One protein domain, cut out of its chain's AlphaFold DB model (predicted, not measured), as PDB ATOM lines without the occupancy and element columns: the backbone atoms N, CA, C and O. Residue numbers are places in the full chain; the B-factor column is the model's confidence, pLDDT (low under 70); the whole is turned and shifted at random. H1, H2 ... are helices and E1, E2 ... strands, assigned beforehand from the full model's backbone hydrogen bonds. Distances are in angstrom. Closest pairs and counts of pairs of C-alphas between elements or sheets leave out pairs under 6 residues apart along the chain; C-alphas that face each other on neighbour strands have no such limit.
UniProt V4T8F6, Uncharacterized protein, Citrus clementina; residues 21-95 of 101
ATOM      1  N   PHE A  21     -26.838 -39.411  12.618       83.56
ATOM      2  CA  PHE A  21     -28.058 -38.682  12.961       83.56
ATOM      3  C   PHE A  21     -28.483 -37.766  11.818       83.56
ATOM      4  O   PHE A  21     -27.648 -37.148  11.163       83.56
ATOM      5  N   TRP A  22     -29.794 -37.677  11.598       85.38
ATOM      6  CA  TRP A  22     -30.406 -36.835  10.576       85.38
ATOM      7  C   TRP A  22     -31.577 -36.104  11.211       85.38
ATOM      8  O   TRP A  22     -32.612 -36.704  11.494       85.38
ATOM      9  N   HIS A  23     -31.408 -34.810  11.439       85.94
ATOM     10  CA  HIS A  23     -32.461 -33.936  11.925       85.94
ATOM     11  C   HIS A  23     -32.900 -33.013  10.799       85.94
ATOM     12  O   HIS A  23     -32.095 -32.537   9.999       85.94
ATOM     13  N   THR A  24     -34.202 -32.799  10.659       87.94
ATOM     14  CA  THR A  24     -34.713 -31.830   9.691       87.94
ATOM     15  C   THR A  24     -35.939 -31.141  10.256       87.94
ATOM     16  O   THR A  24     -36.955 -31.774  10.531       87.94
ATOM     17  N   GLU A  25     -35.858 -29.823  10.353       86.81
ATOM     18  CA  GLU A  25     -36.947 -28.963  10.785       86.81
ATOM     19  C   GLU A  25     -37.511 -28.194   9.602       86.81
ATOM     20  O   GLU A  25     -36.773 -27.678   8.763       86.81
ATOM     21  N   PHE A  26     -38.835 -28.066   9.559       88.25
ATOM     22  CA  PHE A  26     -39.528 -27.269   8.557       88.25
ATOM     23  C   PHE A  26     -40.376 -26.201   9.240       88.25
ATOM     24  O   PHE A  26     -41.266 -26.510  10.028       88.25
ATOM     25  N   LYS A  27     -40.164 -24.941   8.866       86.88
ATOM     26  CA  LYS A  27     -41.038 -23.816   9.210       86.88
ATOM     27  C   LYS A  27     -41.685 -23.302   7.935       86.88
ATOM     28  O   LYS A  27     -41.022 -23.120   6.915       86.88
ATOM     29  N   SER A  28     -42.996 -23.085   7.959       88.62
ATOM     30  CA  SER A  28     -43.703 -22.541   6.801       88.62
ATOM     31  C   SER A  28     -44.630 -21.410   7.196       88.62
ATOM     32  O   SER A  28     -45.479 -21.588   8.066       88.62
ATOM     33  N   TYR A  29     -44.515 -20.293   6.489       85.56
ATOM     34  CA  TYR A  29     -45.358 -19.119   6.642       85.56
ATOM     35  C   TYR A  29     -46.124 -18.904   5.343       85.56
ATOM     36  O   TYR A  29     -45.568 -18.971   4.244       85.56
ATOM     37  N   LYS A  30     -47.431 -18.692   5.451       89.56
ATOM     38  CA  LYS A  30     -48.311 -18.546   4.295       89.56
ATOM     39  C   LYS A  30     -49.246 -17.375   4.539       89.56
ATOM     40  O   LYS A  30     -50.008 -17.390   5.495       89.56
ATOM     41  N   SER A  31     -49.220 -16.419   3.625       85.50
ATOM     42  CA  SER A  31     -50.206 -15.353   3.528       85.50
ATOM     43  C   SER A  31     -50.888 -15.413   2.150       85.50
ATOM     44  O   SER A  31     -50.516 -16.230   1.290       85.50
ATOM     45  N   PRO A  32     -51.910 -14.579   1.908       85.94
ATOM     46  CA  PRO A  32     -52.454 -14.392   0.567       85.94
ATOM     47  C   PRO A  32     -51.393 -13.910  -0.435       85.94
ATOM     48  O   PRO A  32     -51.368 -14.379  -1.570       85.94
ATOM     49  N   SER A  33     -50.476 -13.036  -0.005       82.62
ATOM     50  CA  SER A  33     -49.470 -12.410  -0.869       82.62
ATOM     51  C   SER A  33     -48.198 -13.236  -1.061       82.62
ATOM     52  O   SER A  33     -47.587 -13.152  -2.128       82.62
ATOM     53  N   LEU A  34     -47.805 -14.061  -0.083       86.44
ATOM     54  CA  LEU A  34     -46.547 -14.807  -0.119       86.44
ATOM     55  C   LEU A  34     -46.638 -16.196   0.519       86.44
ATOM     56  O   LEU A  34     -47.536 -16.519   1.298       86.44
ATOM     57  N   LYS A  35     -45.663 -17.043   0.197       90.62
ATOM     58  CA  LYS A  35     -45.398 -18.289   0.916       90.62
ATOM     59  C   LYS A  35     -43.900 -18.453   1.116       90.62
ATOM     60  O   LYS A  35     -43.174 -18.534   0.133       90.62
ATOM     61  N   LEU A  36     -43.484 -18.572   2.368       87.25
ATOM     62  CA  LEU A  36     -42.114 -18.837   2.775       87.25
ATOM     63  C   LEU A  36     -42.027 -20.234   3.391       87.25
ATOM     64  O   LEU A  36     -42.869 -20.627   4.201       87.25
ATOM     65  N   LYS A  37     -41.005 -20.991   3.012       90.56
ATOM     66  CA  LYS A  37     -40.607 -22.229   3.677       90.56
ATOM     67  C   LYS A  37     -39.135 -22.135   4.042       90.56
ATOM     68  O   LYS A  37     -38.325 -21.820   3.180       90.56
ATOM     69  N   VAL A  38     -38.825 -22.449   5.288       88.31
ATOM     70  CA  VAL A  38     -37.466 -22.580   5.801       88.31
ATOM     71  C   VAL A  38     -37.290 -24.029   6.222       88.31
ATOM     72  O   VAL A  38     -38.129 -24.562   6.951       88.31
ATOM     73  N   ARG A  39     -36.238 -24.673   5.735       89.00
ATOM     74  CA  ARG A  39     -35.836 -26.011   6.150       89.00
ATOM     75  C   ARG A  39     -34.453 -25.910   6.769       89.00
ATOM     76  O   ARG A  39     -33.538 -25.457   6.093       89.00
ATOM     77  N   ASN A  40     -34.322 -26.333   8.017       88.75
ATOM     78  CA  ASN A  40     -33.024 -26.546   8.642       88.75
ATOM     79  C   ASN A  40     -32.742 -28.048   8.644       88.75
ATOM     80  O   ASN A  40     -33.621 -28.820   9.021       88.75
ATOM     81  N   ALA A  41     -31.583 -28.472   8.165       88.69
ATOM     82  CA  ALA A  41     -31.213 -29.875   8.100       88.69
ATOM     83  C   ALA A  41     -29.813 -30.061   8.671       88.69
ATOM     84  O   ALA A  41     -28.851 -29.549   8.106       88.69
ATOM     85  N   ASP A  42     -29.721 -30.847   9.738       89.31
ATOM     86  CA  ASP A  42     -28.474 -31.163  10.420       89.31
ATOM     87  C   ASP A  42     -28.210 -32.661  10.297       89.31
ATOM     88  O   ASP A  42     -29.096 -33.497  10.512       89.31
ATOM     89  N   ARG A  43     -26.997 -33.015   9.893       89.56
ATOM     90  CA  ARG A  43     -26.591 -34.390   9.615       89.56
ATOM     91  C   ARG A  43     -25.260 -34.648  10.279       89.56
ATOM     92  O   ARG A  43     -24.363 -33.817  10.201       89.56
ATOM     93  N   PHE A  44     -25.127 -35.799  10.914       86.75
ATOM     94  CA  PHE A  44     -23.877 -36.237  11.512       86.75
ATOM     95  C   PHE A  44     -23.591 -37.668  11.083       86.75
ATOM     96  O   PHE A  44     -24.420 -38.546  11.312       86.75
ATOM     97  N   ASP A  45     -22.438 -37.891  10.461       86.31
ATOM     98  CA  ASP A  45     -21.972 -39.208  10.034       86.31
ATOM     99  C   ASP A  45     -20.955 -39.740  11.054       86.31
ATOM    100  O   ASP A  45     -19.930 -39.107  11.318       86.31
ATOM    101  N   PHE A  46     -21.238 -40.905  11.647       84.81
ATOM    102  CA  PHE A  46     -20.359 -41.501  12.657       84.81
ATOM    103  C   PHE A  46     -19.082 -42.104  12.068       84.81
ATOM    104  O   PHE A  46     -18.076 -42.178  12.769       84.81
ATOM    105  N   LYS A  47     -19.099 -42.529  10.800       86.44
ATOM    106  CA  LYS A  47     -17.951 -43.171  10.145       86.44
ATOM    107  C   LYS A  47     -16.859 -42.168   9.829       86.44
ATOM    108  O   LYS A  47     -15.682 -42.467   9.996       86.44
ATOM    109  N   THR A  48     -17.249 -40.992   9.353       89.00
ATOM    110  CA  THR A  48     -16.316 -39.907   9.030       89.00
ATOM    111  C   THR A  48     -16.132 -38.930  10.188       89.00
ATOM    112  O   THR A  48     -15.234 -38.094  10.126       89.00
ATOM    113  N   ALA A  49     -16.959 -39.032  11.237       88.12
ATOM    114  CA  ALA A  49     -17.034 -38.080  12.344       88.12
ATOM    115  C   ALA A  49     -17.251 -36.628  11.869       88.12
ATOM    116  O   ALA A  49     -16.747 -35.679  12.473       88.12
ATOM    117  N   THR A  50     -17.998 -36.448  10.775       90.19
ATOM    118  CA  THR A  50     -18.283 -35.134  10.183       90.19
ATOM    119  C   THR A  50     -19.749 -34.764  10.327       90.19
ATOM    120  O   THR A  50     -20.634 -35.581  10.065       90.19
ATOM    121  N   GLY A  51     -19.993 -33.505  10.685       88.88
ATOM    122  CA  GLY A  51     -21.316 -32.895  10.667       88.88
ATOM    123  C   GLY A  51     -21.497 -31.960   9.473       88.88
ATOM    124  O   GLY A  51     -20.558 -31.275   9.073       88.88
ATOM    125  N   GLU A  52     -22.712 -31.906   8.938       89.75
ATOM    126  CA  GLU A  52     -23.142 -30.940   7.930       89.75
ATOM    127  C   GLU A  52     -24.460 -30.303   8.379       89.75
ATOM    128  O   GLU A  52     -25.397 -31.006   8.761       89.75
ATOM    129  N   ALA A  53     -24.529 -28.975   8.320       90.19
ATOM    130  CA  ALA A  53     -25.740 -28.208   8.568       90.19
ATOM    131  C   ALA A  53     -26.097 -27.424   7.303       90.19
ATOM    132  O   ALA A  53     -25.241 -26.786   6.687       90.19
ATOM    133  N   THR A  54     -27.356 -27.482   6.887       88.06
ATOM    134  CA  THR A  54     -27.850 -26.789   5.696       88.06
ATOM    135  C   THR A  54     -29.169 -26.096   5.996       88.06
ATOM    136  O   THR A  54     -30.119 -26.719   6.470       88.06
ATOM    137  N   ILE A  55     -29.253 -24.816   5.632       86.44
ATOM    138  CA  ILE A  55     -30.494 -24.044   5.663       86.44
ATOM    139  C   ILE A  55     -30.962 -23.815   4.224       86.44
ATOM    140  O   ILE A  55     -30.264 -23.203   3.419       86.44
ATOM    141  N   GLU A  56     -32.168 -24.276   3.903       87.88
ATOM    142  CA  GLU A  56     -32.827 -24.024   2.621       87.88
ATOM    143  C   GLU A  56     -34.007 -23.066   2.813       87.88
ATOM    144  O   GLU A  56     -34.898 -23.301   3.634       87.88
ATOM    145  N   ILE A  57     -34.050 -22.001   2.008       84.31
ATOM    146  CA  ILE A  57     -35.118 -20.998   2.034       84.31
ATOM    147  C   ILE A  57     -35.838 -20.992   0.681       84.31
ATOM    148  O   ILE A  57     -35.234 -20.756  -0.362       84.31
ATOM    149  N   ASN A  58     -37.151 -21.234   0.683       87.12
ATOM    150  CA  ASN A  58     -38.000 -21.173  -0.507       87.12
ATOM    151  C   ASN A  58     -39.073 -20.091  -0.347       87.12
ATOM    152  O   ASN A  58     -39.944 -20.203   0.519       87.12
ATOM    153  N   LEU A  59     -39.048 -19.086  -1.223       86.56
ATOM    154  CA  LEU A  59     -40.033 -18.009  -1.260       86.56
ATOM    155  C   LEU A  59     -40.868 -18.059  -2.542       86.56
ATOM    156  O   LEU A  59     -40.347 -18.220  -3.642       86.56
ATOM    157  N   LYS A  60     -42.181 -17.870  -2.399       89.12
ATOM    158  CA  LYS A  60     -43.120 -17.681  -3.510       89.12
ATOM    159  C   LYS A  60     -43.904 -16.386  -3.328       89.12
ATOM    160  O   LYS A  60     -44.671 -16.272  -2.372       89.12
ATOM    161  N   LEU A  61     -43.768 -15.463  -4.277       89.19
ATOM    162  CA  LEU A  61     -44.453 -14.166  -4.310       89.19
ATOM    163  C   LEU A  61     -45.789 -14.282  -5.052       89.19
ATOM    164  O   LEU A  61     -45.909 -13.945  -6.224       89.19
ATOM    165  N   ARG A  62     -46.795 -14.830  -4.369       88.62
ATOM    166  CA  ARG A  62     -48.086 -15.209  -4.964       88.62
ATOM    167  C   ARG A  62     -48.809 -14.034  -5.609       88.62
ATOM    168  O   ARG A  62     -49.310 -14.196  -6.710       88.62
ATOM    169  N   ARG A  63     -48.820 -12.876  -4.945       86.00
ATOM    170  CA  ARG A  63     -49.478 -11.669  -5.461       86.00
ATOM    171  C   ARG A  63     -48.858 -11.205  -6.778       86.00
ATOM    172  O   ARG A  63     -49.587 -11.034  -7.740       86.00
ATOM    173  N   ILE A  64     -47.530 -11.094  -6.829       85.81
ATOM    174  CA  ILE A  64     -46.805 -10.705  -8.046       85.81
ATOM    175  C   ILE A  64     -47.051 -11.711  -9.172       85.81
ATOM    176  O   ILE A  64     -47.315 -11.322 -10.303       85.81
ATOM    177  N   VAL A  65     -47.006 -13.011  -8.863       87.44
ATOM    178  CA  VAL A  65     -47.306 -14.057  -9.851       87.44
ATOM    179  C   VAL A  65     -48.721 -13.894 -10.413       87.44
ATOM    180  O   VAL A  65     -48.885 -13.973 -11.626       87.44
ATOM    181  N   SER A  66     -49.721 -13.633  -9.567       86.44
ATOM    182  CA  SER A  66     -51.097 -13.382 -10.011       86.44
ATOM    183  C   SER A  66     -51.228 -12.093 -10.827       86.44
ATOM    184  O   SER A  66     -51.834 -12.125 -11.886       86.44
ATOM    185  N   GLU A  67     -50.613 -10.988 -10.398       84.81
ATOM    186  CA  GLU A  67     -50.641  -9.705 -11.123       84.81
ATOM    187  C   GLU A  67     -50.046  -9.828 -12.536       84.81
ATOM    188  O   GLU A  67     -50.608  -9.301 -13.496       84.81
ATOM    189  N   ILE A  68     -48.953 -10.587 -12.683       84.94
ATOM    190  CA  ILE A  68     -48.350 -10.892 -13.987       84.94
ATOM    191  C   ILE A  68     -49.288 -11.760 -14.840       84.94
ATOM    192  O   ILE A  68     -49.433 -11.518 -16.037       84.94
ATOM    193  N   GLN A  69     -49.923 -12.774 -14.243       87.31
ATOM    194  CA  GLN A  69     -50.823 -13.696 -14.948       87.31
ATOM    195  C   GLN A  69     -52.133 -13.038 -15.396       87.31
ATOM    196  O   GLN A  69     -52.631 -13.355 -16.473       87.31
ATOM    197  N   ASP A  70     -52.660 -12.102 -14.607       86.06
ATOM    198  CA  ASP A  70     -53.914 -11.396 -14.885       86.06
ATOM    199  C   ASP A  70     -53.770 -10.336 -15.996       86.06
ATOM    200  O   ASP A  70     -54.745  -9.675 -16.359       86.06
ATOM    201  N   GLY A  71     -52.562 -10.131 -16.537       75.50
ATOM    202  CA  GLY A  71     -52.297  -9.208 -17.646       75.50
ATOM    203  C   GLY A  71     -52.443  -7.723 -17.293       75.50
ATOM    204  O   GLY A  71     -52.225  -6.863 -18.147       75.50
ATOM    205  N   LYS A  72     -52.763  -7.395 -16.036       65.44
ATOM    206  CA  LYS A  72     -52.748  -6.032 -15.486       65.44
ATOM    207  C   LYS A  72     -51.319  -5.651 -15.112       65.44
ATOM    208  O   LYS A  72     -50.980  -5.519 -13.940       65.44
ATOM    209  N   ILE A  73     -50.467  -5.517 -16.122       68.62
ATOM    210  CA  ILE A  73     -49.058  -5.187 -15.923       68.62
ATOM    211  C   ILE A  73     -48.937  -3.674 -15.725       68.62
ATOM    212  O   ILE A  73     -48.600  -2.930 -16.643       68.62
ATOM    213  N   ASP A  74     -49.215  -3.219 -14.507       79.69
ATOM    214  CA  ASP A  74     -48.569  -2.012 -14.005       79.69
ATOM    215  C   ASP A  74     -47.168  -2.412 -13.523       79.69
ATOM    216  O   ASP A  74     -46.980  -2.934 -12.419       79.69
ATOM    217  N   THR A  75     -46.189  -2.244 -14.411       80.56
ATOM    218  CA  THR A  75     -44.798  -2.662 -14.183       80.56
ATOM    219  C   THR A  75     -44.214  -2.000 -12.933       80.56
ATOM    220  O   THR A  75     -43.436  -2.633 -12.215       80.56
ATOM    221  N   ASP A  76     -44.641  -0.775 -12.622       84.31
ATOM    222  CA  ASP A  76     -44.180  -0.033 -11.451       84.31
ATOM    223  C   ASP A  76     -44.767  -0.615 -10.155       84.31
ATOM    224  O   ASP A  76     -44.048  -0.785  -9.162       84.31
ATOM    225  N   SER A  77     -46.043  -1.018 -10.163       82.31
ATOM    226  CA  SER A  77     -46.669  -1.752  -9.048       82.31
ATOM    227  C   SER A  77     -46.000  -3.110  -8.807       82.31
ATOM    228  O   SER A  77     -45.721  -3.478  -7.664       82.31
ATOM    229  N   VAL A  78     -45.686  -3.858  -9.867       83.56
ATOM    230  CA  VAL A  78     -45.007  -5.158  -9.739       83.56
ATOM    231  C   VAL A  78     -43.587  -4.983  -9.188       83.56
ATOM    232  O   VAL A  78     -43.177  -5.708  -8.275       83.56
ATOM    233  N   TYR A  79     -42.838  -4.004  -9.704       85.31
ATOM    234  CA  TYR A  79     -41.474  -3.721  -9.260       85.31
ATOM    235  C   TYR A  79     -41.427  -3.245  -7.804       85.31
ATOM    236  O   TYR A  79     -40.615  -3.740  -7.015       85.31
ATOM    237  N   SER A  80     -42.312  -2.320  -7.422       86.19
ATOM    238  CA  SER A  80     -42.418  -1.842  -6.039       86.19
ATOM    239  C   SER A  80     -42.791  -2.974  -5.082       86.19
ATOM    240  O   SER A  80     -42.078  -3.195  -4.102       86.19
ATOM    241  N   GLY A  81     -43.799  -3.784  -5.419       84.12
ATOM    242  CA  GLY A  81     -44.169  -4.960  -4.632       84.12
ATOM    243  C   GLY A  81     -43.020  -5.960  -4.489       84.12
ATOM    244  O   GLY A  81     -42.831  -6.543  -3.419       84.12
ATOM    245  N   PHE A  82     -42.205  -6.154  -5.527       85.25
ATOM    246  CA  PHE A  82     -41.038  -7.036  -5.460       85.25
ATOM    247  C   PHE A  82     -39.974  -6.484  -4.507       85.25
ATOM    248  O   PHE A  82     -39.477  -7.211  -3.644       85.25
ATOM    249  N   LYS A  83     -39.677  -5.186  -4.614       88.12
ATOM    250  CA  LYS A  83     -38.724  -4.486  -3.748       88.12
ATOM    251  C   LYS A  83     -39.135  -4.536  -2.276       88.12
ATOM    252  O   LYS A  83     -38.286  -4.783  -1.422       88.12
ATOM    253  N   ASP A  84     -40.418  -4.352  -1.983       86.19
ATOM    254  CA  ASP A  84     -40.941  -4.416  -0.615       86.19
ATOM    255  C   ASP A  84     -40.823  -5.828  -0.027       86.19
ATOM    256  O   ASP A  84     -40.430  -5.988   1.128       86.19
ATOM    257  N   ASN A  85     -41.065  -6.868  -0.832       82.88
ATOM    258  CA  ASN A  85     -40.853  -8.249  -0.395       82.88
ATOM    259  C   ASN A  85     -39.370  -8.553  -0.120       82.88
ATOM    260  O   ASN A  85     -39.071  -9.238   0.855       82.88
ATOM    261  N   LEU A  86     -38.439  -8.042  -0.939       83.75
ATOM    262  CA  LEU A  86     -36.998  -8.198  -0.696       83.75
ATOM    263  C   LEU A  86     -36.547  -7.495   0.587       83.75
ATOM    264  O   LEU A  86     -35.745  -8.056   1.329       83.75
ATOM    265  N   ARG A  87     -37.075  -6.300   0.870       85.31
ATOM    266  CA  ARG A  87     -36.817  -5.601   2.137       85.31
ATOM    267  C   ARG A  87     -37.319  -6.409   3.326       85.31
ATOM    268  O   ARG A  87     -36.547  -6.672   4.232       85.31
ATOM    269  N   LEU A  88     -38.552  -6.912   3.266       79.69
ATOM    270  CA  LEU A  88     -39.117  -7.763   4.319       79.69
ATOM    271  C   LEU A  88     -38.260  -9.020   4.552       79.69
ATOM    272  O   LEU A  88     -38.001  -9.394   5.694       79.69
ATOM    273  N   MET A  89     -37.783  -9.666   3.480       76.94
ATOM    274  CA  MET A  89     -36.849 -10.792   3.597       76.94
ATOM    275  C   MET A  89     -35.553 -10.401   4.296       76.94
ATOM    276  O   MET A  89     -35.077 -11.130   5.166       76.94
ATOM    277  N   TRP A  90     -34.975  -9.279   3.878       81.62
ATOM    278  CA  TRP A  90     -33.747  -8.769   4.452       81.62
ATOM    279  C   TRP A  90     -33.933  -8.492   5.940       81.62
ATOM    280  O   TRP A  90     -33.243  -9.106   6.739       81.62
ATOM    281  N   ASP A  91     -34.933  -7.692   6.303       81.12
ATOM    282  CA  ASP A  91     -35.153  -7.188   7.660       81.12
ATOM    283  C   ASP A  91     -35.547  -8.274   8.676       81.12
ATOM    284  O   ASP A  91     -35.284  -8.118   9.867       81.12
ATOM    285  N   HIS A  92     -36.195  -9.361   8.234       73.62
ATOM    286  CA  HIS A  92     -36.735 -10.385   9.140       73.62
ATOM    287  C   HIS A  92     -36.084 -11.767   9.037       73.62
ATOM    288  O   HIS A  92     -36.315 -12.598   9.914       73.62
ATOM    289  N   PHE A  93     -35.336 -12.061   7.968       68.69
ATOM    290  CA  PHE A  93     -34.806 -13.412   7.738       68.69
ATOM    291  C   PHE A  93     -33.309 -13.457   7.435       68.69
ATOM    292  O   PHE A  93     -32.688 -14.473   7.735       68.69
ATOM    293  N   LEU A  94     -32.735 -12.417   6.819       69.94
ATOM    294  CA  LEU A  94     -31.329 -12.421   6.383       69.94
ATOM    295  C   LEU A  94     -30.439 -11.472   7.191       69.94
ATOM    296  O   LEU A  94     -29.248 -11.749   7.340       69.94
ATOM    297  N   SER A  95     -30.986 -10.375   7.725       66.81
ATOM    298  CA  SER A  95     -30.266  -9.481   8.623       66.81
ATOM    299  C   SER A  95     -30.018 -10.223   9.938       66.81
ATOM    300  O   SER A  95     -30.883 -10.414  10.791       66.81
TER     301      SER A  95
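This is residues 21 to 95 of the 101 residues of an uncharacterized protein of Citrus clementina (UniProt V4T8F6). A long, narrow sheet of three antiparallel strands, E1 E2 E3, is prolonged at one end by the short helix H1, from which the longer H2 folds back as a helical hairpin. The printed part has 75 residues, with three named strands, then two named helices; the sheet's order is E1 - E2 - E3, and the class is mixed. It is only just extended, close to loose, with a radius of gyration of the C-alphas of 17.4 A and spans of 57 by 23 by 18 A.

E1, residues 21 to 30, begins at C-alpha (-28.058, -38.682, 12.961) and is 29.8 A long. E2, residues 35 to 45, is 32.7 A and E3, residues 50 to 60, 33.3 A. H1, residues 62 to 69, is 10.5 A; H2, residues 75 to 94, is 26.5 A and ends at C-alpha (-31.329, -12.421, 6.383).

The strands form a meander, each the antiparallel neighbour of the one before; N 25 and O 40 are 2.8 A apart, N 39 and O 56 2.8 A. H2 only grazes the sheet, with residues 85 to 93. H2, with residues 78 to 82 alone, touches H1, closest at the C-alphas of Ile 64 and Val 78, 6.1 A. Their tilt is shallow, 22 degrees, opposite ways. In H1 and H2 every O i to N i+4 pair is within hydrogen-bond range.

The farthest C-alphas, of Lys 47 and Lys 72, are 57.0 A apart. The printed part has no cut, and its four links are tight. Residues 72 to 73 and 93 to 95 have pLDDT under 70.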